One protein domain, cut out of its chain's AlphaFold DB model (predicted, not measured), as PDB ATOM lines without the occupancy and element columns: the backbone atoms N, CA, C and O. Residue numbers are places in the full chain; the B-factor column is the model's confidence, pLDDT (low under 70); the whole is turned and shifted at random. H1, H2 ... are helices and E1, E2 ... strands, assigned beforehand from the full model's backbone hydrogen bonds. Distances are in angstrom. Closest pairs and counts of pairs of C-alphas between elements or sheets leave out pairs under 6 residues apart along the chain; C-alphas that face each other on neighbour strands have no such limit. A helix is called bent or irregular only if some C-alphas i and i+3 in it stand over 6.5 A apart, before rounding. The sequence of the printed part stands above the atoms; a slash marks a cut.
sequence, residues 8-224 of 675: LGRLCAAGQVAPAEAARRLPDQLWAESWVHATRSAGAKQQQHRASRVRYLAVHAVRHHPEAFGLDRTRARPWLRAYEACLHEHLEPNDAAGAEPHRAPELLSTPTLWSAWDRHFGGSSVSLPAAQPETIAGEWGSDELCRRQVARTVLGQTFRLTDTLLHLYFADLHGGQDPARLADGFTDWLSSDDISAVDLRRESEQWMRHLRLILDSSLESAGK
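What this domain is: This is residues 8 to 224 of the 675 residues of the protein "Helicase C-terminal domain-containing protein" of Enhygromyxa salina (UniProt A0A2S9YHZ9). Two lobes of helices, H1 to H7 and H8 to H13, sit side by side, joined where H6 packs on residues 138 to 149 of H9, the longest helix, and by the link from H7 to H8. A small hairpin of E1 and E2 projects from the first lobe, residues 41 to 46 sticking out. The 217 printed residues hold 13 named helices and two antiparallel strands, in the order H1, H2, H3, E1, E2, then H4 to H13; the class is mostly helix. The whole is compact, with a radius of gyration of the C-alphas of 18.4 A and spans of 56 by 42 by 34 A.

How they stand to each other: The hub is H1, residues 8 to 14. It only just touches H2, residues 19 to 25, only at the corner, with 3 pairs of C-alphas within 8 A, Cys 12 and Pro 19 closest at 5.9 A. H3, residues 28 to 38, touches H4, residues 50 to 64, at a steep tilt of 42 degrees, opposite ways, the closest C-alphas being Ala 38 and Arg 53, 4.9 A. E1, residues 39 to 42, and E2, residues 45 to 48, form a hairpin, with N 40 and O 47 3.0 A apart. H5, residues 66 to 69, touches H2, the closest C-alphas being Arg 25 and Ala 68, 5.0 A. H6, residues 73 to 86, only just irregular with C-alphas 75 and 78 6.8 A apart, touches residues 58 to 63 of H4 alone, Val 59 and Tyr 83 closest at 5.9 A. H7, residues 105 to 108, touches H2, Ala 23 and Pro 105 closest at 5.3 A. H8, residues 113 to 121, touches H11, residues 179 to 191, Leu 113 and Ala 183 closest at 4.9 A. H9, residues 138 to 161, touches H6, Pro 78 and Ser 142 closest at 4.3 A. H10, residues 164 to 175, touches H11, Gly 175 and Arg 181 closest at 4.8 A. H12, residues 195 to 209, touches H11 about perpendicular at 87 degrees, Leu 190 and Ala 197 closest at 4.7 A. H13, residues 211 to 218, is close to H9 but not clearly touching, at 7.2 A between C-alphas 151 and 211. O i to N i+4 pairs are within hydrogen-bond range throughout, except in H6, 7 of 10, and H9, 18 of 20; H5 and H7 are too short.

Where its parts are: H1 begins at C-alpha 8 (-11.088, -16.308, -35.895). H9 is 35.9 A long, H4 and H12 20.8 A each. H13 ends at C-alpha 218 (-24.958, 2.501, -57.877).

The domain as a whole: C-alphas 98 and 195 are farthest apart, 56.3 A. The printed part has no cut. Links H6 to H7 and H8 to H9 are long. Residues 42 to 45 and 139 to 140 have pLDDT under 70.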
ATOM      1  N   LEU A   8     -11.468 -15.610 -37.119       95.25
ATOM      2  CA  LEU A   8     -11.088 -16.308 -35.895       95.25
ATOM      3  C   LEU A   8     -10.169 -15.453 -35.016       95.25
ATOM      4  O   LEU A   8     -10.379 -15.414 -33.803       95.25
ATOM      5  N   GLY A   9      -9.200 -14.735 -35.596       94.25
ATOM      6  CA  GLY A   9      -8.335 -13.824 -34.846       94.25
ATOM      7  C   GLY A   9      -9.122 -12.665 -34.231       94.25
ATOM      8  O   GLY A   9      -8.908 -12.309 -33.074       94.25
ATOM      9  N   ARG A  10     -10.139 -12.152 -34.934       94.31
ATOM     10  CA  ARG A  10     -11.039 -11.115 -34.410       94.31
ATOM     11  C   ARG A  10     -11.932 -11.617 -33.270       94.31
ATOM     12  O   ARG A  10     -12.144 -10.868 -32.321       94.31
ATOM     13  N   LEU A  11     -12.394 -12.873 -33.294       94.94
ATOM     14  CA  LEU A  11     -13.073 -13.488 -32.138       94.94
ATOM     15  C   LEU A  11     -12.138 -13.616 -30.927       94.94
ATOM     16  O   LEU A  11     -12.540 -13.303 -29.806       94.94
ATOM     17  N   CYS A  12     -10.892 -14.039 -31.162       95.69
ATOM     18  CA  CYS A  12      -9.853 -14.113 -30.132       95.69
ATOM     19  C   CYS A  12      -9.613 -12.738 -29.488       95.69
ATOM     20  O   CYS A  12      -9.623 -12.624 -28.264       95.69
ATOM     21  N   ALA A  13      -9.480 -11.685 -30.302       93.69
ATOM     22  CA  ALA A  13      -9.337 -10.310 -29.830       93.69
ATOM     23  C   ALA A  13     -10.561  -9.847 -29.023       93.69
ATOM     24  O   ALA A  13     -10.411  -9.306 -27.928       93.69
ATOM     25  N   ALA A  14     -11.774 -10.135 -29.507       94.38
ATOM     26  CA  ALA A  14     -13.011  -9.744 -28.837       94.38
ATOM     27  C   ALA A  14     -13.127 -10.320 -27.419       94.38
ATOM     28  O   ALA A  14     -13.565  -9.628 -26.498       94.38
ATOM     29  N   GLY A  15     -12.737 -11.580 -27.219       94.12
ATOM     30  CA  GLY A  15     -12.745 -12.212 -25.900       94.12
ATOM     31  C   GLY A  15     -11.408 -12.169 -25.155       94.12
ATOM     32  O   GLY A  15     -11.307 -12.758 -24.082       94.12
ATOM     33  N   GLN A  16     -10.414 -11.439 -25.680       95.12
ATOM     34  CA  GLN A  16      -9.082 -11.261 -25.085       95.12
ATOM     35  C   GLN A  16      -8.359 -12.590 -24.799       95.12
ATOM     36  O   GLN A  16      -7.662 -12.746 -23.796       95.12
ATOM     37  N   VAL A  17      -8.516 -13.564 -25.696       96.38
ATOM     38  CA  VAL A  17      -7.861 -14.876 -25.622       96.38
ATOM     39  C   VAL A  17      -6.809 -14.974 -26.719       96.38
ATOM     40  O   VAL A  17      -7.064 -14.632 -27.867       96.38
ATOM     41  N   ALA A  18      -5.612 -15.464 -26.390       96.62
ATOM     42  CA  ALA A  18      -4.566 -15.671 -27.391       96.62
ATOM     43  C   ALA A  18      -4.987 -16.744 -28.426       96.62
ATOM     44  O   ALA A  18      -5.516 -17.782 -28.021       96.62
ATOM     45  N   PRO A  19      -4.686 -16.585 -29.733       96.31
ATOM     46  CA  PRO A  19      -5.063 -17.552 -30.772       96.31
ATOM     47  C   PRO A  19      -4.654 -19.002 -30.481       96.31
ATOM     48  O   PRO A  19      -5.443 -19.927 -30.662       96.31
ATOM     49  N   ALA A  20      -3.442 -19.212 -29.958       95.81
ATOM     50  CA  ALA A  20      -2.960 -20.543 -29.583       95.81
ATOM     51  C   ALA A  20      -3.784 -21.168 -28.443       95.81
ATOM     52  O   ALA A  20      -4.006 -22.378 -28.425       95.81
ATOM     53  N   GLU A  21      -4.260 -20.349 -27.504       96.62
ATOM     54  CA  GLU A  21      -5.102 -20.805 -26.402       96.62
ATOM     55  C   GLU A  21      -6.513 -21.147 -26.882       96.62
ATOM     56  O   GLU A  21      -7.019 -22.225 -26.570       96.62
ATOM     57  N   ALA A  22      -7.114 -20.291 -27.712       96.31
ATOM     58  CA  ALA A  22      -8.406 -20.572 -28.328       96.31
ATOM     59  C   ALA A  22      -8.363 -21.873 -29.151       96.31
ATOM     60  O   ALA A  22      -9.230 -22.730 -29.000       96.31
ATOM     61  N   ALA A  23      -7.301 -22.091 -29.937       96.56
ATOM     62  CA  ALA A  23      -7.129 -23.310 -30.727       96.56
ATOM     63  C   ALA A  23      -7.043 -24.589 -29.872       96.56
ATOM     64  O   ALA A  23      -7.513 -25.647 -30.301       96.56
ATOM     65  N   ARG A  24      -6.456 -24.510 -28.666       96.06
ATOM     66  CA  ARG A  24      -6.414 -25.637 -27.716       96.06
ATOM     67  C   ARG A  24      -7.789 -25.958 -27.141       96.06
ATOM     68  O   ARG A  24      -8.086 -27.136 -26.968       96.06
ATOM     69  N   ARG A  25      -8.601 -24.931 -26.873       96.75
ATOM     70  CA  ARG A  25      -9.949 -25.058 -26.292       96.75
ATOM     71  C   ARG A  25     -10.986 -25.610 -27.270       96.75
ATOM     72  O   ARG A  25     -11.978 -26.173 -26.821       96.75
ATOM     73  N   LEU A  26     -10.773 -25.468 -28.579       96.62
ATOM     74  CA  LEU A  26     -11.682 -26.030 -29.581       96.62
ATOM     75  C   LEU A  26     -11.635 -27.572 -29.583       96.62
ATOM     76  O   LEU A  26     -10.539 -28.149 -29.589       96.62
ATOM     77  N   PRO A  27     -12.799 -28.248 -29.611       96.00
ATOM     78  CA  PRO A  27     -12.864 -29.703 -29.559       96.00
ATOM     79  C   PRO A  27     -12.385 -30.349 -30.861       96.00
ATOM     80  O   PRO A  27     -12.547 -29.801 -31.952       96.00
ATOM     81  N   ASP A  28     -11.840 -31.561 -30.745       95.25
ATOM     82  CA  ASP A  28     -11.349 -32.353 -31.881       95.25
ATOM     83  C   ASP A  28     -12.430 -32.644 -32.923       95.25
ATOM     84  O   ASP A  28     -12.152 -32.620 -34.120       95.25
ATOM     85  N   GLN A  29     -13.670 -32.840 -32.470       94.81
ATOM     86  CA  GLN A  29     -14.819 -33.035 -33.347       94.81
ATOM     87  C   GLN A  29     -14.992 -31.855 -34.314       94.81
ATOM     88  O   GLN A  29     -15.072 -32.057 -35.520       94.81
ATOM     89  N   LEU A  30     -14.961 -30.617 -33.815       95.31
ATOM     90  CA  LEU A  30     -15.128 -29.430 -34.652       95.31
ATOM     91  C   LEU A  30     -13.966 -29.257 -35.649       95.31
ATOM     92  O   LEU A  30     -14.157 -28.823 -36.790       95.31
ATOM     93  N   TRP A  31     -12.748 -29.617 -35.236       96.06
ATOM     94  CA  TRP A  31     -11.590 -29.638 -36.127       96.06
ATOM     95  C   TRP A  31     -11.773 -30.642 -37.276       96.06
ATOM     96  O   TRP A  31     -11.511 -30.270 -38.429       96.06
ATOM     97  N   ALA A  32     -12.291 -31.839 -36.980       95.00
ATOM     98  CA  ALA A  32     -12.612 -32.874 -37.963       95.00
ATOM     99  C   ALA A  32     -13.737 -32.431 -38.916       95.00
ATOM    100  O   ALA A  32     -13.564 -32.470 -40.134       95.00
ATOM    101  N   GLU A  33     -14.845 -31.907 -38.383       95.00
ATOM    102  CA  GLU A  33     -15.975 -31.374 -39.163       95.00
ATOM    103  C   GLU A  33     -15.519 -30.294 -40.152       95.00
ATOM    104  O   GLU A  33     -15.825 -30.354 -41.346       95.00
ATOM    105  N   SER A  34     -14.689 -29.353 -39.689       95.19
ATOM    106  CA  SER A  34     -14.137 -28.302 -40.550       95.19
ATOM    107  C   SER A  34     -13.250 -28.842 -41.672       95.19
ATOM    108  O   SER A  34     -13.212 -28.272 -42.767       95.19
ATOM    109  N   TRP A  35     -12.508 -29.922 -41.406       93.81
ATOM    110  CA  TRP A  35     -11.638 -30.555 -42.388       93.81
ATOM    111  C   TRP A  35     -12.465 -31.228 -43.480       93.81
ATOM    112  O   TRP A  35     -12.219 -30.980 -44.662       93.81
ATOM    113  N   VAL A  36     -13.473 -32.013 -43.090       92.69
ATOM    114  CA  VAL A  36     -14.389 -32.677 -44.027       92.69
ATOM    115  C   VAL A  36     -15.133 -31.635 -44.866       92.69
ATOM    116  O   VAL A  36     -15.144 -31.740 -46.090       92.69
ATOM    117  N   HIS A  37     -15.653 -30.566 -44.247       93.25
ATOM    118  CA  HIS A  37     -16.348 -29.472 -44.946       93.25
ATOM    119  C   HIS A  37     -15.491 -28.783 -46.011       93.25
ATOM    120  O   HIS A  37     -15.963 -28.433 -47.092       93.25
ATOM    121  N   ALA A  38     -14.214 -28.563 -45.709       92.25
ATOM    122  CA  ALA A  38     -13.310 -27.829 -46.583       92.25
ATOM    123  C   ALA A  38     -12.627 -28.696 -47.648       92.25
ATOM    124  O   ALA A  38     -11.918 -28.151 -48.503       92.25
ATOM    125  N   THR A  39     -12.795 -30.017 -47.599       91.50
ATOM    126  CA  THR A  39     -12.119 -30.947 -48.504       91.50
ATOM    127  C   THR A  39     -13.014 -31.272 -49.689       91.50
ATOM    128  O   THR A  39     -14.117 -31.789 -49.536       91.50
ATOM    129  N   ARG A  40     -12.525 -30.998 -50.902       86.31
ATOM    130  CA  ARG A  40     -13.155 -31.469 -52.139       86.31
ATOM    131  C   ARG A  40     -12.308 -32.574 -52.755       86.31
ATOM    132  O   ARG A  40     -11.098 -32.418 -52.925       86.31
ATOM    133  N   SER A  41     -12.960 -33.676 -53.109       79.50
ATOM    134  CA  SER A  41     -12.326 -34.843 -53.728       79.50
ATOM    135  C   SER A  41     -12.714 -34.916 -55.202       79.50
ATOM    136  O   SER A  41     -13.897 -34.956 -55.530       79.50
ATOM    137  N   ALA A  42     -11.724 -34.943 -56.095       65.25
ATOM    138  CA  ALA A  42     -11.920 -35.180 -57.524       65.25
ATOM    139  C   ALA A  42     -11.010 -36.337 -57.963       65.25
ATOM    140  O   ALA A  42      -9.814 -36.158 -58.217       65.25
ATOM    141  N   GLY A  43     -11.568 -37.550 -58.010       69.31
ATOM    142  CA  GLY A  43     -10.785 -38.773 -58.203       69.31
ATOM    143  C   GLY A  43      -9.802 -38.995 -57.048       69.31
ATOM    144  O   GLY A  43     -10.177 -38.877 -55.888       69.31
ATOM    145  N   ALA A  44      -8.533 -39.280 -57.360       62.88
ATOM    146  CA  ALA A  44      -7.482 -39.513 -56.360       62.88
ATOM    147  C   ALA A  44      -6.882 -38.228 -55.746       62.88
ATOM    148  O   ALA A  44      -6.024 -38.312 -54.870       62.88
ATOM    149  N   LYS A  45      -7.281 -37.034 -56.211       67.50
ATOM    150  CA  LYS A  45      -6.770 -35.759 -55.691       67.50
ATOM    151  C   LYS A  45      -7.752 -35.170 -54.685       67.50
ATOM    152  O   LYS A  45      -8.896 -34.875 -55.033       67.50
ATOM    153  N   GLN A  46      -7.275 -34.962 -53.464       78.50
ATOM    154  CA  GLN A  46      -7.958 -34.166 -52.448       78.50
ATOM    155  C   GLN A  46      -7.379 -32.754 -52.445       78.50
ATOM    156  O   GLN A  46      -6.161 -32.572 -52.408       78.50
ATOM    157  N   GLN A  47      -8.252 -31.753 -52.497       86.00
ATOM    158  CA  GLN A  47      -7.872 -30.353 -52.372       86.00
ATOM    159  C   GLN A  47      -8.613 -29.734 -51.190       86.00
ATOM    160  O   GLN A  47      -9.842 -29.772 -51.119       86.00
ATOM    161  N   GLN A  48      -7.854 -29.139 -50.271       87.81
ATOM    162  CA  GLN A  48      -8.409 -28.429 -49.126       87.81
ATOM    163  C   GLN A  48      -8.579 -26.935 -49.439       87.81
ATOM    164  O   GLN A  48      -7.630 -26.244 -49.817       87.81
ATOM    165  N   HIS A  49      -9.777 -26.408 -49.200       92.19
ATOM    166  CA  HIS A  49     -10.091 -24.987 -49.319       92.19
ATOM    167  C   HIS A  49      -9.975 -24.286 -47.955       92.19
ATOM    168  O   HIS A  49     -10.945 -24.182 -47.206       92.19
ATOM    169  N   ARG A  50      -8.782 -23.762 -47.629       92.62
ATOM    170  CA  ARG A  50      -8.493 -23.127 -46.319       92.62
ATOM    171  C   ARG A  50      -9.491 -22.025 -45.923       92.62
ATOM    172  O   ARG A  50      -9.864 -21.953 -44.760       92.62
ATOM    173  N   ALA A  51      -9.966 -21.212 -46.874       92.31
ATOM    174  CA  ALA A  51     -10.960 -20.165 -46.602       92.31
ATOM    175  C   ALA A  51     -12.297 -20.752 -46.120       92.31
ATOM    176  O   ALA A  51     -12.821 -20.329 -45.094       92.31
ATOM    177  N   SER A  52     -12.803 -21.787 -46.799       94.19
ATOM    178  CA  SER A  52     -14.017 -22.498 -46.388       94.19
ATOM    179  C   SER A  52     -13.856 -23.150 -45.015       94.19
ATOM    180  O   SER A  52     -14.801 -23.137 -44.231       94.19
ATOM    181  N   ARG A  53     -12.656 -23.657 -44.696       95.12
ATOM    182  CA  ARG A  53     -12.338 -24.214 -43.373       95.12
ATOM    183  C   ARG A  53     -12.423 -23.166 -42.266       95.12
ATOM    184  O   ARG A  53     -13.059 -23.409 -41.248       95.12
ATOM    185  N   VAL A  54     -11.802 -22.001 -42.470       95.56
ATOM    186  CA  VAL A  54     -11.821 -20.891 -41.500       95.56
ATOM    187  C   VAL A  54     -13.239 -20.378 -41.279       95.56
ATOM    188  O   VAL A  54     -13.642 -20.187 -40.137       95.56
ATOM    189  N   ARG A  55     -14.013 -20.196 -42.353       95.50
ATOM    190  CA  ARG A  55     -15.406 -19.738 -42.267       95.50
ATOM    191  C   ARG A  55     -16.291 -20.736 -41.517       95.50
ATOM    192  O   ARG A  55     -17.054 -20.325 -40.651       95.50
ATOM    193  N   TYR A  56     -16.133 -22.033 -41.791       96.50
ATOM    194  CA  TYR A  56     -16.826 -23.096 -41.060       96.50
ATOM    195  C   TYR A  56     -16.493 -23.070 -39.564       96.50
ATOM    196  O   TYR A  56     -17.393 -23.007 -38.727       96.50
ATOM    197  N   LEU A  57     -15.196 -23.039 -39.228       96.69
ATOM    198  CA  LEU A  57     -14.740 -22.930 -37.841       96.69
ATOM    199  C   LEU A  57     -15.310 -21.682 -37.165       96.69
ATOM    200  O   LEU A  57     -15.786 -21.779 -36.044       96.69
ATOM    201  N   ALA A  58     -15.316 -20.528 -37.832       96.31
ATOM    202  CA  ALA A  58     -15.825 -19.286 -37.260       96.31
ATOM    203  C   ALA A  58     -17.317 -19.377 -36.883       96.31
ATOM    204  O   ALA A  58     -17.688 -19.003 -35.769       96.31
ATOM    205  N   VAL A  59     -18.159 -19.914 -37.776       96.75
ATOM    206  CA  VAL A  59     -19.603 -20.101 -37.533       96.75
ATOM    207  C   VAL A  59     -19.845 -21.089 -36.396       96.75
ATOM    208  O   VAL A  59     -20.526 -20.767 -35.422       96.75
ATOM    209  N   HIS A  60     -19.291 -22.295 -36.499       97.00
ATOM    210  CA  HIS A  60     -19.616 -23.369 -35.564       97.00
ATOM    211  C   HIS A  60     -18.929 -23.191 -34.207       97.00
ATOM    212  O   HIS A  60     -19.529 -23.506 -33.178       97.00
ATOM    213  N   ALA A  61     -17.735 -22.595 -34.163       95.88
ATOM    214  CA  ALA A  61     -17.087 -22.279 -32.900       95.88
ATOM    215  C   ALA A  61     -17.841 -21.179 -32.140       95.88
ATOM    216  O   ALA A  61     -18.065 -21.334 -30.948       95.88
ATOM    217  N   VAL A  62     -18.321 -20.112 -32.796       95.38
ATOM    218  CA  VAL A  62     -19.112 -19.086 -32.086       95.38
ATOM    219  C   VAL A  62     -20.504 -19.592 -31.684       95.38
ATOM    220  O   VAL A  62     -21.048 -19.164 -30.667       95.38
ATOM    221  N   ARG A  63     -21.083 -20.516 -32.466       95.25
ATOM    222  CA  ARG A  63     -22.404 -21.111 -32.211       95.25
ATOM    223  C   ARG A  63     -22.389 -22.102 -31.046       95.25
ATOM    224  O   ARG A  63     -23.317 -22.086 -30.238       95.25
ATOM    225  N   HIS A  64     -21.372 -22.959 -30.973       95.31
ATOM    226  CA  HIS A  64     -21.338 -24.087 -30.037       95.31
ATOM    227  C   HIS A  64     -20.302 -23.933 -28.921       95.31
ATOM    228  O   HIS A  64     -20.532 -24.451 -27.833       95.31
ATOM    229  N   HIS A  65     -19.214 -23.202 -29.178       96.44
ATOM    230  CA  HIS A  65     -18.063 -23.076 -28.281       96.44
ATOM    231  C   HIS A  65     -17.570 -21.626 -28.091       96.44
ATOM    232  O   HIS A  65     -16.364 -21.370 -28.204       96.44
ATOM    233  N   PRO A  66     -18.447 -20.634 -27.824       96.12
ATOM    234  CA  PRO A  66     -18.014 -19.249 -27.620       96.12
ATOM    235  C   PRO A  66     -17.026 -19.095 -26.446       96.12
ATOM    236  O   PRO A  66     -16.161 -18.215 -26.472       96.12
ATOM    237  N   GLU A  67     -17.079 -19.993 -25.457       96.75
ATOM    238  CA  GLU A  67     -16.157 -20.051 -24.321       96.75
ATOM    239  C   GLU A  67     -14.700 -20.307 -24.734       96.75
ATOM    240  O   GLU A  67     -13.776 -19.851 -24.052       96.75
ATOM    241  N   ALA A  68     -14.474 -20.965 -25.879       96.62
ATOM    242  CA  ALA A  68     -13.132 -21.172 -26.419       96.62
ATOM    243  C   ALA A  68     -12.430 -19.838 -26.715       96.62
ATOM    244  O   ALA A  68     -11.214 -19.738 -26.570       96.62
ATOM    245  N   PHE A  69     -13.200 -18.795 -27.035       96.69
ATOM    246  CA  PHE A  69     -12.698 -17.443 -27.281       96.69
ATOM    247  C   PHE A  69     -12.818 -16.519 -26.071       96.69
ATOM    248  O   PHE A  69     -12.466 -15.358 -26.194       96.69
ATOM    249  N   GLY A  70     -13.300 -16.983 -24.912       94.94
ATOM    250  CA  GLY A  70     -13.537 -16.116 -23.747       94.94
ATOM    251  C   GLY A  70     -14.808 -15.264 -23.856       94.94
ATOM    252  O   GLY A  70     -14.937 -14.244 -23.179       94.94
ATOM    253  N   LEU A  71     -15.752 -15.665 -24.713       94.69
ATOM    254  CA  LEU A  71     -17.035 -14.990 -24.887       94.69
ATOM    255  C   LEU A  71     -18.143 -15.754 -24.157       94.69
ATOM    256  O   LEU A  71     -18.254 -16.973 -24.268       94.69
ATOM    257  N   ASP A  72     -19.006 -15.029 -23.446       93.31
ATOM    258  CA  ASP A  72     -20.286 -15.576 -22.996       93.31
ATOM    259  C   ASP A  72     -21.325 -15.547 -24.136       93.31
ATOM    260  O   ASP A  72     -21.116 -14.946 -25.195       93.31
ATOM    261  N   ARG A  73     -22.488 -16.177 -23.926       91.06
ATOM    262  CA  ARG A  73     -23.558 -16.224 -24.939       91.06
ATOM    263  C   ARG A  73     -24.085 -14.842 -25.337       91.06
ATOM    264  O   ARG A  73     -24.522 -14.668 -26.472       91.06
ATOM    265  N   THR A  74     -24.059 -13.867 -24.433       91.38
ATOM    266  CA  THR A  74     -24.542 -12.505 -24.692       91.38
ATOM    267  C   THR A  74     -23.568 -11.756 -25.597       91.38
ATOM    268  O   THR A  74     -23.994 -11.164 -26.589       91.38
ATOM    269  N   ARG A  75     -22.265 -11.837 -25.309       92.19
ATOM    270  CA  ARG A  75     -21.181 -11.239 -26.101       92.19
ATOM    271  C   ARG A  75     -20.957 -11.963 -27.426       92.19
ATOM    272  O   ARG A  75     -20.572 -11.320 -28.393       92.19
ATOM    273  N   ALA A  76     -21.253 -13.260 -27.511       94.19
ATOM    274  CA  ALA A  76     -21.189 -14.034 -28.752       94.19
ATOM    275  C   ALA A  76     -22.383 -13.783 -29.694       94.19
ATOM    276  O   ALA A  76     -22.275 -13.968 -30.905       94.19
ATOM    277  N   ARG A  77     -23.534 -13.334 -29.172       94.00
ATOM    278  CA  ARG A  77     -24.774 -13.157 -29.950       94.00
ATOM    279  C   ARG A  77     -24.642 -12.232 -31.174       94.00
ATOM    280  O   ARG A  77     -25.188 -12.597 -32.219       94.00
ATOM    281  N   PRO A  78     -23.971 -11.064 -31.108       93.44
ATOM    282  CA  PRO A  78     -23.806 -10.189 -32.270       93.44
ATOM    283  C   PRO A  78     -22.958 -10.848 -33.365       93.44
ATOM    284  O   PRO A  78     -23.306 -10.756 -34.542       93.44
ATOM    285  N   TRP A  79     -21.909 -11.576 -32.968       95.12
ATOM    286  CA  TRP A  79     -21.043 -12.347 -33.861       95.12
ATOM    287  C   TRP A  79     -21.798 -13.474 -34.547       95.12
ATOM    288  O   TRP A  79     -21.754 -13.570 -35.768       95.12
ATOM    289  N   LEU A  80     -22.558 -14.268 -33.787       94.31
ATOM    290  CA  LEU A  80     -23.387 -15.337 -34.337       94.31
ATOM    291  C   LEU A  80     -24.373 -14.792 -35.379       94.31
ATOM    292  O   LEU A  80     -24.391 -15.268 -36.509       94.31
ATOM    293  N   ARG A  81     -25.132 -13.740 -35.038       92.62
ATOM    294  CA  ARG A  81     -26.090 -13.107 -35.964       92.62
ATOM    295  C   ARG A  81     -25.420 -12.583 -37.237       92.62
ATOM    296  O   ARG A  81     -25.998 -12.690 -38.317       92.62
ATOM    297  N   ALA A  82     -24.233 -11.991 -37.113       94.50
ATOM    298  CA  ALA A  82     -23.484 -11.503 -38.264       94.50
ATOM    299  C   ALA A  82     -22.948 -12.659 -39.114       94.50
ATOM    300  O   ALA A  82     -23.092 -12.633 -40.331       94.50
ATOM    301  N   TYR A  83     -22.387 -13.700 -38.499       95.31
ATOM    302  CA  TYR A  83     -21.830 -14.858 -39.200       95.31
ATOM    303  C   TYR A  83     -22.915 -15.658 -39.921       95.31
ATOM    304  O   TYR A  83     -22.690 -16.099 -41.041       95.31
ATOM    305  N   GLU A  84     -24.127 -15.742 -39.369       92.88
ATOM    306  CA  GLU A  84     -25.277 -16.338 -40.059       92.88
ATOM    307  C   GLU A  84     -25.673 -15.597 -41.344       92.88
ATOM    308  O   GLU A  84     -26.246 -16.188 -42.261       92.88
ATOM    309  N   ALA A  85     -25.355 -14.306 -41.441       92.25
ATOM    310  CA  ALA A  85     -25.528 -13.530 -42.660       92.25
ATOM    311  C   ALA A  85     -24.294 -13.613 -43.575       92.25
ATOM    312  O   ALA A  85     -24.415 -13.971 -44.744       92.25
ATOM    313  N   CYS A  86     -23.109 -13.301 -43.050       94.50
ATOM    314  CA  CYS A  86     -21.864 -13.190 -43.811       94.50
ATOM    315  C   CYS A  86     -21.355 -14.541 -44.331       94.50
ATOM    316  O   CYS A  86     -20.777 -14.600 -45.409       94.50
ATOM    317  N   LEU A  87     -21.562 -15.617 -43.570       95.12
ATOM    318  CA  LEU A  87     -21.017 -16.959 -43.805       95.12
ATOM    319  C   LEU A  87     -22.143 -17.988 -43.996       95.12
ATOM    320  O   LEU A  87     -22.016 -19.147 -43.611       95.12
ATOM    321  N   HIS A  88     -23.258 -17.552 -44.584       93.19
ATOM    322  CA  HIS A  88     -24.489 -18.334 -44.723       93.19
ATOM    323  C   HIS A  88     -24.323 -19.680 -45.463       93.19
ATOM    324  O   HIS A  88     -25.101 -20.598 -45.224       93.19
ATOM    325  N   GLU A  89     -23.303 -19.831 -46.315       91.94
ATOM    326  CA  GLU A  89     -22.972 -21.096 -46.998       91.94
ATOM    327  C   GLU A  89     -22.331 -22.154 -46.075       91.94
ATOM    328  O   GLU A  89     -22.120 -23.295 -46.479       91.94
ATOM    329  N   HIS A  90     -21.997 -21.782 -44.835       94.25
ATOM    330  CA  HIS A  90     -21.260 -22.604 -43.870       94.25
ATOM    331  C   HIS A  90     -22.081 -22.919 -42.611       94.25
ATOM    332  O   HIS A  90     -21.508 -23.147 -41.552       94.25
ATOM    333  N   LEU A  91     -23.413 -22.849 -42.699       92.62
ATOM    334  CA  LEU A  91     -24.309 -23.035 -41.552       92.62
ATOM    335  C   LEU A  91     -24.641 -24.492 -41.248       92.62
ATOM    336  O   LEU A  91     -24.980 -24.800 -40.100       92.62
ATOM    337  N   GLU A  92     -24.623 -25.330 -42.283       91.44
ATOM    338  CA  GLU A  92     -24.994 -26.734 -42.183       91.44
ATOM    339  C   GLU A  92     -23.856 -27.526 -41.530       91.44
ATOM    340  O   GLU A  92     -22.711 -27.451 -41.992       91.44
ATOM    341  N   PRO A  93     -24.139 -28.282 -40.453       86.62
ATOM    342  CA  PRO A  93     -23.146 -29.147 -39.844       86.62
ATOM    343  C   PRO A  93     -22.760 -30.261 -40.820       86.62
ATOM    344  O   PRO A  93     -23.570 -30.699 -41.638       86.62
ATOM    345  N   ASN A  94     -21.523 -30.735 -40.717       85.88
ATOM    346  CA  ASN A  94     -21.046 -31.843 -41.528       85.88
ATOM    347  C   ASN A  94     -20.840 -33.061 -40.634       85.88
ATOM    348  O   ASN A  94     -20.403 -32.912 -39.495       85.88
ATOM    349  N   ASP A  95     -21.145 -34.255 -41.133       81.75
ATOM    350  CA  ASP A  95     -20.871 -35.473 -40.377       81.75
ATOM    351  C   ASP A  95     -19.394 -35.845 -40.539       81.75
ATOM    352  O   ASP A  95     -18.894 -36.044 -41.648       81.75
ATOM    353  N   ALA A  96     -18.688 -35.903 -39.414       82.56
ATOM    354  CA  ALA A  96     -17.279 -36.257 -39.338       82.56
ATOM    355  C   ALA A  96     -17.038 -37.442 -38.393       82.56
ATOM    356  O   ALA A  96     -15.945 -37.581 -37.839       82.56
ATOM    357  N   ALA A  97     -18.045 -38.301 -38.190       78.94
ATOM    358  CA  ALA A  97     -17.911 -39.495 -37.367       78.94
ATOM    359  C   ALA A  97     -16.704 -40.349 -37.805       78.94
ATOM    360  O   ALA A  97     -16.651 -40.878 -38.914       78.94
ATOM    361  N   GLY A  98     -15.715 -40.477 -36.914       77.31
ATOM    362  CA  GLY A  98     -14.493 -41.253 -37.154       77.31
ATOM    363  C   GLY A  98     -13.432 -40.571 -38.028       77.31
ATOM    364  O   GLY A  98     -12.423 -41.206 -38.328       77.31
ATOM    365  N   ALA A  99     -13.615 -39.308 -38.426       86.62
ATOM    366  CA  ALA A  99     -12.598 -38.547 -39.148       86.62
ATOM    367  C   ALA A  99     -11.501 -38.018 -38.204       86.62
ATOM    368  O   ALA A  99     -11.763 -37.668 -37.051       86.62
ATOM    369  N   GLU A 100     -10.266 -37.925 -38.701       89.31
ATOM    370  CA  GLU A 100      -9.175 -37.313 -37.942       89.31
ATOM    371  C   GLU A 100      -9.399 -35.795 -37.769       89.31
ATOM    372  O   GLU A 100      -9.860 -35.124 -38.696       89.31
ATOM    373  N   PRO A 101      -9.018 -35.199 -36.621       89.69
ATOM    374  CA  PRO A 101      -9.211 -33.765 -36.378       89.69
ATOM    375  C   PRO A 101      -8.431 -32.857 -37.337       89.69
ATOM    376  O   PRO A 101      -8.849 -31.737 -37.625       89.69
ATOM    377  N   HIS A 102      -7.263 -33.300 -37.816       92.88
ATOM    378  CA  HIS A 102      -6.361 -32.494 -38.650       92.88
ATOM    379  C   HIS A 102      -6.135 -31.068 -38.106       92.88
ATOM    380  O   HIS A 102      -6.266 -30.087 -38.849       92.88
ATOM    381  N   ARG A 103      -5.857 -30.928 -36.799       94.06
ATOM    382  CA  ARG A 103      -5.711 -29.622 -36.128       94.06
ATOM    383  C   ARG A 103      -4.774 -28.692 -36.906       94.06
ATOM    384  O   ARG A 103      -3.682 -29.092 -37.294       94.06
ATOM    385  N   ALA A 104      -5.214 -27.452 -37.098       93.50
ATOM    386  CA  ALA A 104      -4.470 -26.411 -37.805       93.50
ATOM    387  C   ALA A 104      -4.553 -25.090 -37.012       93.50
ATOM    388  O   ALA A 104      -5.276 -24.173 -37.419       93.50
ATOM    389  N   PRO A 105      -3.903 -25.007 -35.832       94.38
ATOM    390  CA  PRO A 105      -3.991 -23.844 -34.944       94.38
ATOM    391  C   PRO A 105      -3.538 -22.539 -35.615       94.38
ATOM    392  O   PRO A 105      -4.034 -21.469 -35.271       94.38
ATOM    393  N   GLU A 106      -2.663 -22.619 -36.617       92.12
ATOM    394  CA  GLU A 106      -2.195 -21.478 -37.404       92.12
ATOM    395  C   GLU A 106      -3.319 -20.756 -38.169       92.12
ATOM    396  O   GLU A 106      -3.156 -19.600 -38.559       92.12
ATOM    397  N   LEU A 107      -4.486 -21.388 -38.358       92.69
ATOM    398  CA  LEU A 107      -5.657 -20.747 -38.968       92.69
ATOM    399  C   LEU A 107      -6.229 -19.597 -38.124       92.69
ATOM    400  O   LEU A 107      -6.896 -18.732 -38.683       92.69
ATOM    401  N   LEU A 108      -5.973 -19.575 -36.809       93.94
ATOM    402  CA  LEU A 108      -6.430 -18.509 -35.908       93.94
ATOM    403  C   LEU A 108      -5.471 -17.307 -35.879       93.94
ATOM    404  O   LEU A 108      -5.801 -16.280 -35.297       93.94
ATOM    405  N   SER A 109      -4.283 -17.441 -36.472       89.62
ATOM    406  CA  SER A 109      -3.248 -16.402 -36.515       89.62
ATOM    407  C   SER A 109      -2.735 -16.131 -37.929       89.62
ATOM    408  O   SER A 109      -1.687 -15.510 -38.095       89.62
ATOM    409  N   THR A 110      -3.430 -16.626 -38.958       88.12
ATOM    410  CA  THR A 110      -3.040 -16.410 -40.355       88.12
ATOM    411  C   THR A 110      -3.273 -14.939 -40.717       88.12
ATOM    412  O   THR A 110      -4.420 -14.494 -40.690       88.12
ATOM    413  N   PRO A 111      -2.229 -14.183 -41.095       85.69
ATOM    414  CA  PRO A 111      -2.387 -12.783 -41.449       85.69
ATOM    415  C   PRO A 111      -3.189 -12.634 -42.742       85.69
ATOM    416  O   PRO A 111      -3.063 -13.420 -43.688       85.69
ATOM    417  N   THR A 112      -4.025 -11.603 -42.773       94.00
ATOM    418  CA  THR A 112      -4.819 -11.205 -43.932       94.00
ATOM    419  C   THR A 112      -4.575  -9.729 -44.203       94.00
ATOM    420  O   THR A 112      -4.092  -8.999 -43.334       94.00
ATOM    421  N   LEU A 113      -4.946  -9.268 -45.397       95.31
ATOM    422  CA  LEU A 113      -4.929  -7.842 -45.705       95.31
ATOM    423  C   LEU A 113      -5.722  -7.053 -44.659       95.31
ATOM    424  O   LEU A 113      -5.274  -6.009 -44.210       95.31
ATOM    425  N   TRP A 114      -6.886  -7.562 -44.246       95.56
ATOM    426  CA  TRP A 114      -7.783  -6.835 -43.351       95.56
ATOM    427  C   TRP A 114      -7.318  -6.830 -41.895       95.56
ATOM    428  O   TRP A 114      -7.597  -5.862 -41.194       95.56
ATOM    429  N   SER A 115      -6.569  -7.843 -41.440       92.81
ATOM    430  CA  SER A 115      -5.942  -7.777 -40.115       92.81
ATOM    431  C   SER A 115      -4.755  -6.813 -40.085       92.81
ATOM    432  O   SER A 115      -4.579  -6.121 -39.086       92.81
ATOM    433  N   ALA A 116      -3.976  -6.704 -41.169       94.06
ATOM    434  CA  ALA A 116      -2.967  -5.647 -41.315       94.06
ATOM    435  C   ALA A 116      -3.605  -4.254 -41.437       94.06
ATOM    436  O   ALA A 116      -3.131  -3.301 -40.821       94.06
ATOM    437  N   TRP A 117      -4.724  -4.158 -42.164       95.69
ATOM    438  CA  TRP A 117      -5.500  -2.930 -42.327       95.69
ATOM    439  C   TRP A 117      -6.022  -2.406 -40.991       95.69
ATOM    440  O   TRP A 117      -5.847  -1.231 -40.694       95.69
ATOM    441  N   ASP A 118      -6.625  -3.263 -40.160       94.31
ATOM    442  CA  ASP A 118      -7.121  -2.857 -38.840       94.31
ATOM    443  C   ASP A 118      -5.983  -2.354 -37.932       94.31
ATOM    444  O   ASP A 118      -6.182  -1.394 -37.190       94.31
ATOM    445  N   ARG A 119      -4.783  -2.955 -38.012       91.94
ATOM    446  CA  ARG A 119      -3.609  -2.504 -37.242       91.94
ATOM    447  C   ARG A 119      -3.115  -1.120 -37.668       91.94
ATOM    448  O   ARG A 119      -2.803  -0.315 -36.799       91.94
ATOM    449  N   HIS A 120      -3.038  -0.855 -38.972       91.50
ATOM    450  CA  HIS A 120      -2.488   0.400 -39.502       91.50
ATOM    451  C   HIS A 120      -3.502   1.542 -39.528       91.50
ATOM    452  O   HIS A 120      -3.164   2.691 -39.263       91.50
ATOM    453  N   PHE A 121      -4.754   1.224 -39.843       93.56
ATOM    454  CA  PHE A 121      -5.791   2.209 -40.124       93.56
ATOM    455  C   PHE A 121      -6.922   2.225 -39.093       93.56
ATOM    456  O   PHE A 121      -7.885   2.979 -39.268       93.56
ATOM    457  N   GLY A 122      -6.840   1.426 -38.025       88.50
ATOM    458  CA  GLY A 122      -7.824   1.428 -36.946       88.50
ATOM    459  C   GLY A 122      -7.982   2.824 -36.338       88.50
ATOM    460  O   GLY A 122      -7.038   3.380 -35.788       88.50
ATOM    461  N   GLY A 123      -9.181   3.402 -36.452       84.94
ATOM    462  CA  GLY A 123      -9.476   4.750 -35.944       84.94
ATOM    463  C   GLY A 123      -9.105   5.910 -36.883       84.94
ATOM    464  O   GLY A 123      -9.230   7.064 -36.486       84.94
ATOM    465  N   SER A 124      -8.687   5.625 -38.120       90.25
ATOM    466  CA  SER A 124      -8.485   6.620 -39.189       90.25
ATOM    467  C   SER A 124      -9.741   6.831 -40.058       90.25
ATOM    468  O   SER A 124     -10.746   6.134 -39.895       90.25
ATOM    469  N   SER A 125      -9.680   7.747 -41.037       86.31
ATOM    470  CA  SER A 125     -10.758   7.974 -42.020       86.31
ATOM    471  C   SER A 125     -11.031   6.766 -42.933       86.31
ATOM    472  O   SER A 125     -12.146   6.606 -43.428       86.31
ATOM    473  N   VAL A 126     -10.048   5.873 -43.108       92.12
ATOM    474  CA  VAL A 126     -10.173   4.622 -43.879       92.12
ATOM    475  C   VAL A 126     -10.413   3.393 -42.991       92.12
ATOM    476  O   VAL A 126     -10.308   2.252 -43.451       92.12
ATOM    477  N   SER A 127     -10.745   3.600 -41.711       94.62
ATOM    478  CA  SER A 127     -11.056   2.517 -40.776       94.62
ATOM    479  C   SER A 127     -12.259   1.707 -41.257       94.62
ATOM    480  O   SER A 127     -13.324   2.248 -41.563       94.62
ATOM    481  N   LEU A 128     -12.117   0.380 -41.262       95.06
ATOM    482  CA  LEU A 128     -13.245  -0.503 -41.526       95.06
ATOM    483  C   LEU A 128     -14.282  -0.409 -40.392       95.06
ATOM    484  O   LEU A 128     -13.919  -0.195 -39.229       95.06
ATOM    485  N   PRO A 129     -15.573  -0.642 -40.696       94.06
ATOM    486  CA  PRO A 129     -16.585  -0.861 -39.672       94.06
ATOM    487  C   PRO A 129     -16.144  -1.959 -38.702       94.06
ATOM    488  O   PRO A 129     -15.477  -2.928 -39.091       94.06
ATOM    489  N   ALA A 130     -16.512  -1.797 -37.434       93.19
ATOM    490  CA  ALA A 130     -16.115  -2.696 -36.358       93.19
ATOM    491  C   ALA A 130     -14.591  -2.953 -36.248       93.19
ATOM    492  O   ALA A 130     -14.212  -4.034 -35.806       93.19
ATOM    493  N   ALA A 131     -13.702  -2.032 -36.646       92.31
ATOM    494  CA  ALA A 131     -12.246  -2.268 -36.639       92.31
ATOM    495  C   ALA A 131     -11.699  -2.792 -35.297       92.31
ATOM    496  O   ALA A 131     -10.816  -3.640 -35.329       92.31
ATOM    497  N   GLN A 132     -12.277  -2.374 -34.162       91.44
ATOM    498  CA  GLN A 132     -11.949  -2.829 -32.800       91.44
ATOM    499  C   GLN A 132     -12.924  -3.926 -32.315       91.44
ATOM    500  O   GLN A 132     -14.034  -3.597 -31.871       91.44
ATOM    501  N   PRO A 133     -12.568  -5.226 -32.391       90.56
ATOM    502  CA  PRO A 133     -13.463  -6.341 -32.056       90.56
ATOM    503  C   PRO A 133     -13.998  -6.336 -30.618       90.56
ATOM    504  O   PRO A 133     -15.109  -6.802 -30.364       90.56
ATOM    505  N   GLU A 134     -13.227  -5.811 -29.672       89.06
ATOM    506  CA  GLU A 134     -13.538  -5.730 -28.245       89.06
ATOM    507  C   GLU A 134     -14.734  -4.822 -27.932       89.06
ATOM    508  O   GLU A 134     -15.416  -5.026 -26.927       89.06
ATOM    509  N   THR A 135     -15.026  -3.863 -28.813       87.56
ATOM    510  CA  THR A 135     -16.142  -2.917 -28.664       87.56
ATOM    511  C   THR A 135     -17.483  -3.493 -29.131       87.56
ATOM    512  O   THR A 135     -18.537  -2.893 -28.912       87.56
ATOM    513  N   ILE A 136     -17.471  -4.668 -29.769       88.31
ATOM    514  CA  ILE A 136     -18.651  -5.253 -30.405       88.31
ATOM    515  C   ILE A 136     -19.585  -5.831 -29.340       88.31
ATOM    516  O   ILE A 136     -19.341  -6.894 -28.767       88.31
ATOM    517  N   ALA A 137     -20.695  -5.133 -29.109       77.94
ATOM    518  CA  ALA A 137     -21.721  -5.514 -28.148       77.94
ATOM    519  C   ALA A 137     -23.130  -5.120 -28.624       77.94
ATOM    520  O   ALA A 137     -23.311  -4.290 -29.516       77.94
ATOM    521  N   GLY A 138     -24.149  -5.718 -27.998       72.88
ATOM    522  CA  GLY A 138     -25.554  -5.364 -28.224       72.88
ATOM    523  C   GLY A 138     -26.082  -5.692 -29.627       72.88
ATOM    524  O   GLY A 138     -25.435  -6.356 -30.432       72.88
ATOM    525  N   GLU A 139     -27.305  -5.246 -29.925       62.28
ATOM    526  CA  GLU A 139     -27.954  -5.554 -31.211       62.28
ATOM    527  C   GLU A 139     -27.298  -4.861 -32.411       62.28
ATOM    528  O   GLU A 139     -27.328  -5.398 -33.515       62.28
ATOM    529  N   TRP A 140     -26.653  -3.719 -32.181       69.94
ATOM    530  CA  TRP A 140     -26.005  -2.909 -33.213       69.94
ATOM    531  C   TRP A 140     -24.656  -3.505 -33.645       69.94
ATOM    532  O   TRP A 140     -24.252  -3.352 -34.796       69.94
ATOM    533  N   GLY A 141     -24.003  -4.282 -32.769       85.56
ATOM    534  CA  GLY A 141     -22.741  -4.958 -33.080       85.56
ATOM    535  C   GLY A 141     -22.842  -5.952 -34.242       85.56
ATOM    536  O   GLY A 141     -21.881  -6.111 -34.993       85.56
ATOM    537  N   SER A 142     -24.006  -6.585 -34.456       90.12
ATOM    538  CA  SER A 142     -24.182  -7.481 -35.610       90.12
ATOM    539  C   SER A 142     -24.214  -6.717 -36.930       90.12
ATOM    540  O   SER A 142     -23.717  -7.203 -37.942       90.12
ATOM    541  N   ASP A 143     -24.808  -5.523 -36.925       90.19
ATOM    542  CA  ASP A 143     -24.974  -4.726 -38.136       90.19
ATOM    543  C   ASP A 143     -23.650  -4.078 -38.543       90.19
ATOM    544  O   ASP A 143     -23.335  -4.064 -39.730       90.19
ATOM    545  N   GLU A 144     -22.824  -3.665 -37.579       92.44
ATOM    546  CA  GLU A 144     -21.454  -3.203 -37.827       92.44
ATOM    547  C   GLU A 144     -20.555  -4.316 -38.398       92.44
ATOM    548  O   GLU A 144     -19.820  -4.085 -39.361       92.44
ATOM    549  N   LEU A 145     -20.675  -5.557 -37.910       95.31
ATOM    550  CA  LEU A 145     -19.989  -6.713 -38.505       95.31
ATOM    551  C   LEU A 145     -20.469  -7.012 -39.937       95.31
ATOM    552  O   LEU A 145     -19.661  -7.311 -40.818       95.31
ATOM    553  N   CYS A 146     -21.772  -6.901 -40.210       95.75
ATOM    554  CA  CYS A 146     -22.292  -7.037 -41.573       95.75
ATOM    555  C   CYS A 146     -21.850  -5.880 -42.480       95.75
ATOM    556  O   CYS A 146     -21.521  -6.097 -43.647       95.75
ATOM    557  N   ARG A 147     -21.790  -4.652 -41.959       95.06
ATOM    558  CA  ARG A 147     -21.271  -3.488 -42.680       95.06
ATOM    559  C   ARG A 147     -19.798  -3.683 -43.030       95.06
ATOM    560  O   ARG A 147     -19.415  -3.416 -44.167       95.06
ATOM    561  N   ARG A 148     -18.998  -4.228 -42.107       95.44
ATOM    562  CA  ARG A 148     -17.597  -4.614 -42.341       95.44
ATOM    563  C   ARG A 148     -17.474  -5.627 -43.472       95.44
ATOM    564  O   ARG A 148     -16.667  -5.431 -44.375       95.44
ATOM    565  N   GLN A 149     -18.292  -6.679 -43.444       95.75
ATOM    566  CA  GLN A 149     -18.336  -7.688 -44.505       95.75
ATOM    567  C   GLN A 149     -18.576  -7.047 -45.876       95.75
ATOM    568  O   GLN A 149     -17.883  -7.364 -46.842       95.75
ATOM    569  N   VAL A 150     -19.532  -6.125 -45.971       96.75
ATOM    570  CA  VAL A 150     -19.818  -5.431 -47.229       96.75
ATOM    571  C   VAL A 150     -18.644  -4.542 -47.648       96.75
ATOM    572  O   VAL A 150     -18.170  -4.658 -48.776       96.75
ATOM    573  N   ALA A 151     -18.130  -3.720 -46.730       96.56
ATOM    574  CA  ALA A 151     -17.007  -2.812 -46.955       96.56
ATOM    575  C   ALA A 151     -15.763  -3.537 -47.494       96.56
ATOM    576  O   ALA A 151     -15.259  -3.195 -48.564       96.56
ATOM    577  N   ARG A 152     -15.315  -4.596 -46.805       95.88
ATOM    578  CA  ARG A 152     -14.145  -5.390 -47.214       95.88
ATOM    579  C   ARG A 152     -14.365  -6.096 -48.554       95.88
ATOM    580  O   ARG A 152     -13.425  -6.283 -49.321       95.88
ATOM    581  N   THR A 153     -15.600  -6.509 -48.844       95.62
ATOM    582  CA  THR A 153     -15.921  -7.229 -50.082       95.62
ATOM    583  C   THR A 153     -15.828  -6.295 -51.276       95.62
ATOM    584  O   THR A 153     -15.193  -6.639 -52.272       95.62
ATOM    585  N   VAL A 154     -16.403  -5.098 -51.147       95.56
ATOM    586  CA  VAL A 154     -16.342  -4.055 -52.170       95.56
ATOM    587  C   VAL A 154     -14.902  -3.589 -52.376       95.56
ATOM    588  O   VAL A 154     -14.405  -3.701 -53.492       95.56
ATOM    589  N   LEU A 155     -14.196  -3.174 -51.316       95.50
ATOM    590  CA  LEU A 155     -12.797  -2.738 -51.422       95.50
ATOM    591  C   LEU A 155     -11.897  -3.838 -51.983       95.50
ATOM    592  O   LEU A 155     -11.147  -3.612 -52.926       95.50
ATOM    593  N   GLY A 156     -12.007  -5.059 -51.455       95.38
ATOM    594  CA  GLY A 156     -11.218  -6.186 -51.937       95.38
ATOM    595  C   GLY A 156     -11.491  -6.494 -53.406       95.38
ATOM    596  O   GLY A 156     -10.571  -6.855 -54.136       95.38
ATOM    597  N   GLN A 157     -12.739  -6.361 -53.866       94.81
ATOM    598  CA  GLN A 157     -13.062  -6.514 -55.281       94.81
ATOM    599  C   GLN A 157     -12.466  -5.379 -56.119       94.81
ATOM    600  O   GLN A 157     -11.862  -5.669 -57.148       94.81
ATOM    601  N   THR A 158     -12.570  -4.130 -55.671       93.19
ATOM    602  CA  THR A 158     -11.957  -2.970 -56.327       93.19
ATOM    603  C   THR A 158     -10.442  -3.132 -56.456       93.19
ATOM    604  O   THR A 158      -9.905  -3.019 -57.556       93.19
ATOM    605  N   PHE A 159      -9.751  -3.523 -55.384       94.38
ATOM    606  CA  PHE A 159      -8.301  -3.747 -55.398       94.38
ATOM    607  C   PHE A 159      -7.882  -4.852 -56.375       94.38
ATOM    608  O   PHE A 159      -6.819  -4.779 -56.979       94.38
ATOM    609  N   ARG A 160      -8.725  -5.874 -56.572       93.12
ATOM    610  CA  ARG A 160      -8.469  -6.968 -57.527       93.12
ATOM    611  C   ARG A 160      -8.765  -6.614 -58.981       93.12
ATOM    612  O   ARG A 160      -8.417  -7.392 -59.863       93.12
ATOM    613  N   LEU A 161      -9.476  -5.525 -59.238       92.12
ATOM    614  CA  LEU A 161      -9.931  -5.165 -60.582       92.12
ATOM    615  C   LEU A 161      -9.266  -3.895 -61.118       92.12
ATOM    616  O   LEU A 161      -9.481  -3.553 -62.277       92.12
ATOM    617  N   THR A 162      -8.469  -3.218 -60.299       90.44
ATOM    618  CA  THR A 162      -7.781  -1.966 -60.625       90.44
ATOM    619  C   THR A 162      -6.264  -2.167 -60.671       90.44
ATOM    620  O   THR A 162      -5.739  -3.253 -60.405       90.44
ATOM    621  N   ASP A 163      -5.551  -1.097 -61.004       88.44
ATOM    622  CA  ASP A 163      -4.094  -0.968 -60.923       88.44
ATOM    623  C   ASP A 163      -3.522  -1.225 -59.517       88.44
ATOM    624  O   ASP A 163      -2.344  -1.556 -59.397       88.44
ATOM    625  N   THR A 164      -4.357  -1.232 -58.471       91.69
ATOM    626  CA  THR A 164      -3.997  -1.720 -57.126       91.69
ATOM    627  C   THR A 164      -3.314  -3.096 -57.144       91.69
ATOM    628  O   THR A 164      -2.432  -3.355 -56.326       91.69
ATOM    629  N   LEU A 165      -3.651  -3.979 -58.094       90.25
ATOM    630  CA  LEU A 165      -2.963  -5.267 -58.245       90.25
ATOM    631  C   LEU A 165      -1.465  -5.126 -58.543       90.25
ATOM    632  O   LEU A 165      -0.687  -5.970 -58.104       90.25
ATOM    633  N   LEU A 166      -1.056  -4.087 -59.275       89.31
ATOM    634  CA  LEU A 166       0.356  -3.813 -59.541       89.31
ATOM    635  C   LEU A 166       1.065  -3.392 -58.253       89.31
ATOM    636  O   LEU A 166       2.154  -3.882 -57.969       89.31
ATOM    637  N   HIS A 167       0.423  -2.560 -57.433       89.69
ATOM    638  CA  HIS A 167       0.962  -2.162 -56.133       89.69
ATOM    639  C   HIS A 167       1.093  -3.355 -55.177       89.69
ATOM    640  O   HIS A 167       2.134  -3.527 -54.548       89.69
ATOM    641  N   LEU A 168       0.094  -4.242 -55.142       90.06
ATOM    642  CA  LEU A 168       0.174  -5.505 -54.400       90.06
ATOM    643  C   LEU A 168       1.296  -6.412 -54.921       90.06
ATOM    644  O   LEU A 168       1.998  -7.028 -54.126       90.06
ATOM    645  N   TYR A 169       1.501  -6.478 -56.237       88.88
ATOM    646  CA  TYR A 169       2.604  -7.234 -56.831       88.88
ATOM    647  C   TYR A 169       3.974  -6.681 -56.414       88.88
ATOM    648  O   TYR A 169       4.856  -7.447 -56.029       88.88
ATOM    649  N   PHE A 170       4.159  -5.359 -56.436       84.69
ATOM    650  CA  PHE A 170       5.410  -4.752 -55.979       84.69
ATOM    651  C   PHE A 170       5.623  -4.926 -54.474       84.69
ATOM    652  O   PHE A 170       6.749  -5.203 -54.062       84.69
ATOM    653  N   ALA A 171       4.571  -4.839 -53.658       84.88
ATOM    654  CA  ALA A 171       4.655  -5.167 -52.237       84.88
ATOM    655  C   ALA A 171       5.080  -6.634 -52.018       84.88
ATOM    656  O   ALA A 171       5.919  -6.903 -51.162       84.88
ATOM    657  N   ASP A 172       4.591  -7.570 -52.839       85.88
ATOM    658  CA  ASP A 172       4.952  -8.995 -52.762       85.88
ATOM    659  C   ASP A 172       6.426  -9.249 -53.105       85.88
ATOM    660  O   ASP A 172       7.104 -10.030 -52.433       85.88
ATOM    661  N   LEU A 173       6.949  -8.540 -54.115       82.88
ATOM    662  CA  LEU A 173       8.364  -8.605 -54.493       82.88
ATOM    663  C   LEU A 173       9.287  -8.156 -53.353       82.88
ATOM    664  O   LEU A 173      10.309  -8.798 -53.114       82.88
ATOM    665  N   HIS A 174       8.923  -7.094 -52.629       77.81
ATOM    666  CA  HIS A 174       9.684  -6.630 -51.463       77.81
ATOM    667  C   HIS A 174       9.475  -7.539 -50.240       77.81
ATOM    668  O   HIS A 174      10.405  -7.763 -49.466       77.81
ATOM    669  N   GLY A 175       8.271  -8.096 -50.083       73.31
ATOM    670  CA  GLY A 175       7.894  -8.995 -48.991       73.31
ATOM    671  C   GLY A 175       8.443 -10.421 -49.111       73.31
ATOM    672  O   GLY A 175       8.369 -11.183 -48.145       73.31
ATOM    673  N   GLY A 176       9.018 -10.797 -50.259       76.81
ATOM    674  CA  GLY A 176       9.620 -12.115 -50.479       76.81
ATOM    675  C   GLY A 176       8.606 -13.263 -50.514       76.81
ATOM    676  O   GLY A 176       8.929 -14.361 -50.065       76.81
ATOM    677  N   GLN A 177       7.392 -13.017 -51.021       72.38
ATOM    678  CA  GLN A 177       6.282 -13.986 -51.093       72.38
ATOM    679  C   GLN A 177       5.743 -14.499 -49.746       72.38
ATOM    680  O   GLN A 177       5.029 -15.505 -49.700       72.38
ATOM    681  N   ASP A 178       6.053 -13.820 -48.640       82.94
ATOM    682  CA  ASP A 178       5.411 -14.066 -47.348       82.94
ATOM    683  C   ASP A 178       4.093 -13.268 -47.268       82.94
ATOM    684  O   ASP A 178       4.136 -12.036 -47.276       82.94
ATOM    685  N   PRO A 179       2.917 -13.920 -47.148       79.50
ATOM    686  CA  PRO A 179       1.630 -13.230 -47.059       79.50
ATOM    687  C   PRO A 179       1.532 -12.217 -45.913       79.50
ATOM    688  O   PRO A 179       0.790 -11.245 -46.039       79.50
ATOM    689  N   ALA A 180       2.252 -12.445 -44.808       82.12
ATOM    690  CA  ALA A 180       2.309 -11.513 -43.686       82.12
ATOM    691  C   ALA A 180       3.017 -10.222 -44.104       82.12
ATOM    692  O   ALA A 180       2.455  -9.136 -43.998       82.12
ATOM    693  N   ARG A 181       4.215 -10.371 -44.679       87.06
ATOM    694  CA  ARG A 181       5.030  -9.256 -45.170       87.06
ATOM    695  C   ARG A 181       4.389  -8.544 -46.352       87.06
ATOM    696  O   ARG A 181       4.550  -7.340 -46.469       87.06
ATOM    697  N   LEU A 182       3.652  -9.260 -47.200       91.19
ATOM    698  CA  LEU A 182       2.845  -8.661 -48.261       91.19
ATOM    699  C   LEU A 182       1.749  -7.766 -47.671       91.19
ATOM    700  O   LEU A 182       1.580  -6.640 -48.127       91.19
ATOM    701  N   ALA A 183       0.993  -8.262 -46.686       92.25
ATOM    702  CA  ALA A 183      -0.092  -7.495 -46.078       92.25
ATOM    703  C   ALA A 183       0.448  -6.243 -45.379       92.25
ATOM    704  O   ALA A 183      -0.020  -5.148 -45.682       92.25
ATOM    705  N   ASP A 184       1.455  -6.410 -44.515       90.62
ATOM    706  CA  ASP A 184       2.077  -5.305 -43.783       90.62
ATOM    707  C   ASP A 184       2.782  -4.332 -44.739       90.62
ATOM    708  O   ASP A 184       2.504  -3.139 -44.704       90.62
ATOM    709  N   GLY A 185       3.580  -4.831 -45.687       91.06
ATOM    710  CA  GLY A 185       4.280  -4.000 -46.669       91.06
ATOM    711  C   GLY A 185       3.338  -3.223 -47.594       91.06
ATOM    712  O   GLY A 185       3.622  -2.079 -47.946       91.06
ATOM    713  N   PHE A 186       2.189  -3.800 -47.960       94.19
ATOM    714  CA  PHE A 186       1.163  -3.072 -48.704       94.19
ATOM    715  C   PHE A 186       0.509  -1.983 -47.850       94.19
ATOM    716  O   PHE A 186       0.312  -0.879 -48.349       94.19
ATOM    717  N   THR A 187       0.179  -2.252 -46.582       94.19
ATOM    718  CA  THR A 187      -0.412  -1.236 -45.694       94.19
ATOM    719  C   THR A 187       0.582  -0.143 -45.291       94.19
ATOM    720  O   THR A 187       0.177   1.012 -45.163       94.19
ATOM    721  N   ASP A 188       1.870  -0.472 -45.177       91.81
ATOM    722  CA  ASP A 188       2.968   0.477 -44.960       91.81
ATOM    723  C   ASP A 188       3.103   1.424 -46.154       91.81
ATOM    724  O   ASP A 188       3.054   2.646 -46.001       91.81
ATOM    725  N   TRP A 189       3.189   0.867 -47.370       92.62
ATOM    726  CA  TRP A 189       3.187   1.665 -48.597       92.62
ATOM    727  C   TRP A 189       1.917   2.505 -48.702       92.62
ATOM    728  O   TRP A 189       1.990   3.707 -48.955       92.62
ATOM    729  N   LEU A 190       0.755   1.905 -48.433       93.56
ATOM    730  CA  LEU A 190      -0.517   2.609 -48.453       93.56
ATOM    731  C   LEU A 190      -0.591   3.690 -47.374       93.56
ATOM    732  O   LEU A 190      -1.474   4.519 -47.475       93.56
ATOM    733  N   SER A 191       0.296   3.739 -46.380       91.75
ATOM    734  CA  SER A 191       0.373   4.823 -45.386       91.75
ATOM    735  C   SER A 191       1.371   5.926 -45.767       91.75
ATOM    736  O   SER A 191       1.402   6.967 -45.117       91.75
ATOM    737  N   SER A 192       2.169   5.724 -46.817       91.50
ATOM    738  CA  SER A 192       3.216   6.655 -47.257       91.50
ATOM    739  C   SER A 192       2.683   7.873 -48.026       91.50
ATOM    740  O   SER A 192       1.525   7.910 -48.447       91.50
ATOM    741  N   ASP A 193       3.546   8.857 -48.274       92.25
ATOM    742  CA  ASP A 193       3.231  10.049 -49.081       92.25
ATOM    743  C   ASP A 193       3.355   9.819 -50.601       92.25
ATOM    744  O   ASP A 193       3.291  10.767 -51.383       92.25
ATOM    745  N   ASP A 194       3.529   8.567 -51.039       90.94
ATOM    746  CA  ASP A 194       3.496   8.215 -52.458       90.94
ATOM    747  C   ASP A 194       2.162   8.636 -53.094       90.94
ATOM    748  O   ASP A 194       1.089   8.421 -52.528       90.94
ATOM    749  N   ILE A 195       2.217   9.230 -54.288       88.19
ATOM    750  CA  ILE A 195       1.029   9.812 -54.925       88.19
ATOM    751  C   ILE A 195      -0.049   8.758 -55.212       88.19
ATOM    752  O   ILE A 195      -1.233   9.013 -54.994       88.19
ATOM    753  N   SER A 196       0.348   7.550 -55.621       88.19
ATOM    754  CA  SER A 196      -0.584   6.449 -55.861       88.19
ATOM    755  C   SER A 196      -1.155   5.905 -54.550       88.19
ATOM    756  O   SER A 196      -2.335   5.556 -54.498       88.19
ATOM    757  N   ALA A 197      -0.364   5.889 -53.472       90.94
ATOM    758  CA  ALA A 197      -0.852   5.549 -52.137       90.94
ATOM    759  C   ALA A 197      -1.870   6.579 -51.619       90.94
ATOM    760  O   ALA A 197      -2.924   6.197 -51.110       90.94
ATOM    761  N   VAL A 198      -1.598   7.877 -51.781       92.25
ATOM    762  CA  VAL A 198      -2.510   8.972 -51.405       92.25
ATOM    763  C   VAL A 198      -3.833   8.864 -52.165       92.25
ATOM    764  O   VAL A 198      -4.901   8.949 -51.553       92.25
ATOM    765  N   ASP A 199      -3.777   8.632 -53.477       90.69
ATOM    766  CA  ASP A 199      -4.965   8.469 -54.315       90.69
ATOM    767  C   ASP A 199      -5.794   7.249 -53.902       90.69
ATOM    768  O   ASP A 199      -7.014   7.353 -53.739       90.69
ATOM    769  N   LEU A 200      -5.149   6.102 -53.672       93.31
ATOM    770  CA  LEU A 200      -5.839   4.879 -53.263       93.31
ATOM    771  C   LEU A 200      -6.417   4.981 -51.844       93.31
ATOM    772  O   LEU A 200      -7.518   4.481 -51.590       93.31
ATOM    773  N   ARG A 201      -5.724   5.659 -50.915       93.69
ATOM    774  CA  ARG A 201      -6.273   5.990 -49.588       93.69
ATOM    775  C   ARG A 201      -7.516   6.856 -49.720       93.69
ATOM    776  O   ARG A 201      -8.534   6.536 -49.111       93.69
ATOM    777  N   ARG A 202      -7.466   7.906 -50.545       92.19
ATOM    778  CA  ARG A 202      -8.608   8.797 -50.789       92.19
ATOM    779  C   ARG A 202      -9.789   8.038 -51.391       92.19
ATOM    780  O   ARG A 202     -10.916   8.212 -50.937       92.19
ATOM    781  N   GLU A 203      -9.550   7.168 -52.370       94.12
ATOM    782  CA  GLU A 203     -10.588   6.305 -52.943       94.12
ATOM    783  C   GLU A 203     -11.208   5.388 -51.874       94.12
ATOM    784  O   GLU A 203     -12.433   5.289 -51.763       94.12
ATOM    785  N   SER A 204     -10.371   4.760 -51.045       95.69
ATOM    786  CA  SER A 204     -10.812   3.886 -49.952       95.69
ATOM    787  C   SER A 204     -11.629   4.645 -48.901       95.69
ATOM    788  O   SER A 204     -12.650   4.143 -48.431       95.69
ATOM    789  N   GLU A 205     -11.236   5.877 -48.578       94.62
ATOM    790  CA  GLU A 205     -11.968   6.762 -47.671       94.62
ATOM    791  C   GLU A 205     -13.353   7.093 -48.226       94.62
ATOM    792  O   GLU A 205     -14.354   6.959 -47.523       94.62
ATOM    793  N   GLN A 206     -13.434   7.460 -49.506       94.06
ATOM    794  CA  GLN A 206     -14.704   7.757 -50.167       94.06
ATOM    795  C   GLN A 206     -15.632   6.534 -50.183       94.06
ATOM    796  O   GLN A 206     -16.834   6.670 -49.932       94.06
ATOM    797  N   TRP A 207     -15.086   5.331 -50.396       94.69
ATOM    798  CA  TRP A 207     -15.832   4.080 -50.251       94.69
ATOM    799  C   TRP A 207     -16.381   3.892 -48.836       94.69
ATOM    800  O   TRP A 207     -17.552   3.544 -48.693       94.69
ATOM    801  N   MET A 208     -15.577   4.114 -47.792       93.88
ATOM    802  CA  MET A 208     -16.008   3.930 -46.399       93.88
ATOM    803  C   MET A 208     -17.034   4.979 -45.963       93.88
ATOM    804  O   MET A 208     -18.093   4.628 -45.426       93.88
ATOM    805  N   ARG A 209     -16.751   6.257 -46.236       91.81
ATOM    806  CA  ARG A 209     -17.576   7.411 -45.853       91.81
ATOM    807  C   ARG A 209     -18.950   7.367 -46.511       91.81
ATOM    808  O   ARG A 209     -19.958   7.626 -45.858       91.81
ATOM    809  N   HIS A 210     -19.006   6.987 -47.787       91.94
ATOM    810  CA  HIS A 210     -20.237   7.003 -48.579       91.94
ATOM    811  C   HIS A 210     -20.764   5.606 -48.919       91.94
ATOM    812  O   HIS A 210     -21.599   5.475 -49.815       91.94
ATOM    813  N   LEU A 211     -20.341   4.567 -48.185       93.62
ATOM    814  CA  LEU A 211     -20.683   3.172 -48.479       93.62
ATOM    815  C   LEU A 211     -22.183   2.987 -48.723       93.62
ATOM    816  O   LEU A 211     -22.582   2.459 -49.755       93.62
ATOM    817  N   ARG A 212     -23.034   3.468 -47.807       92.00
ATOM    818  CA  ARG A 212     -24.488   3.301 -47.932       92.00
ATOM    819  C   ARG A 212     -25.050   3.988 -49.179       92.00
ATOM    820  O   ARG A 212     -25.831   3.372 -49.900       92.00
ATOM    821  N   LEU A 213     -24.619   5.220 -49.441       89.06
ATOM    822  CA  LEU A 213     -25.032   5.994 -50.611       89.06
ATOM    823  C   LEU A 213     -24.660   5.266 -51.907       89.06
ATOM    824  O   LEU A 213     -25.508   5.124 -52.781       89.06
ATOM    825  N   ILE A 214     -23.422   4.771 -52.013       92.56
ATOM    826  CA  ILE A 214     -22.930   4.077 -53.211       92.56
ATOM    827  C   ILE A 214     -23.698   2.774 -53.447       92.56
ATOM    828  O   ILE A 214     -24.091   2.470 -54.574       92.56
ATOM    829  N   LEU A 215     -23.932   1.989 -52.392       91.19
ATOM    830  CA  LEU A 215     -24.670   0.733 -52.510       91.19
ATOM    831  C   LEU A 215     -26.098   0.977 -53.020       91.19
ATOM    832  O   LEU A 215     -26.558   0.284 -53.933       91.19
ATOM    833  N   ASP A 216     -26.785   1.970 -52.454       86.44
ATOM    834  CA  ASP A 216     -28.177   2.268 -52.786       86.44
ATOM    835  C   ASP A 216     -28.313   2.881 -54.189       86.44
ATOM    836  O   ASP A 216     -29.185   2.460 -54.952       86.44
ATOM    837  N   SER A 217     -27.432   3.815 -54.565       81.81
ATOM    838  CA  SER A 217     -27.519   4.542 -55.840       81.81
ATOM    839  C   SER A 217     -26.885   3.804 -57.027       81.81
ATOM    840  O   SER A 217     -27.417   3.863 -58.145       81.81
ATOM    841  N   SER A 218     -25.786   3.077 -56.808       86.44
ATOM    842  CA  SER A 218     -24.958   2.501 -57.877       86.44
ATOM    843  C   SER A 218     -25.025   0.973 -57.945       86.44
ATOM    844  O   SER A 218     -24.945   0.415 -59.044       86.44
ATOM    845  N   LEU A 219     -25.226   0.279 -56.816       88.50
ATOM    846  CA  LEU A 219     -25.161  -1.192 -56.732       88.50
ATOM    847  C   LEU A 219     -26.514  -1.864 -56.413       88.50
ATOM    848  O   LEU A 219     -26.545  -2.964 -55.864       88.50
ATOM    849  N   GLU A 220     -27.643  -1.227 -56.757       82.19
ATOM    850  CA  GLU A 220     -29.003  -1.805 -56.653       82.19
ATOM    851  C   GLU A 220     -29.317  -2.404 -55.267       82.19
ATOM    852  O   GLU A 220     -29.888  -3.497 -55.129       82.19
ATOM    853  N   SER A 221     -28.903  -1.694 -54.218       84.00
ATOM    854  CA  SER A 221     -29.066  -2.139 -52.831       84.00
ATOM    855  C   SER A 221     -30.130  -1.380 -52.042       84.00
ATOM    856  O   SER A 221     -30.379  -1.730 -50.888       84.00
ATOM    857  N   ALA A 222     -30.810  -0.421 -52.679       80.19
ATOM    858  CA  ALA A 222     -31.859   0.375 -52.056       80.19
ATOM    859  C   ALA A 222     -32.910  -0.506 -51.354       80.19
ATOM    860  O   ALA A 222     -33.371  -1.514 -51.894       80.19
ATOM    861  N   GLY A 223     -33.258  -0.135 -50.119       78.19
ATOM    862  CA  GLY A 223     -34.220  -0.860 -49.279       78.19
ATOM    863  C   GLY A 223     -33.697  -2.146 -48.620       78.19
ATOM    864  O   GLY A 223     -34.389  -2.708 -47.775       78.19
ATOM    865  N   LYS A 224     -32.481  -2.614 -48.937       86.81
ATOM    866  CA  LYS A 224     -31.890  -3.805 -48.300       86.81
ATOM    867  C   LYS A 224     -31.168  -3.434 -46.999       86.81
ATOM    868  O   LYS A 224     -30.444  -2.436 -46.932       86.81
TER     869      LYS A 224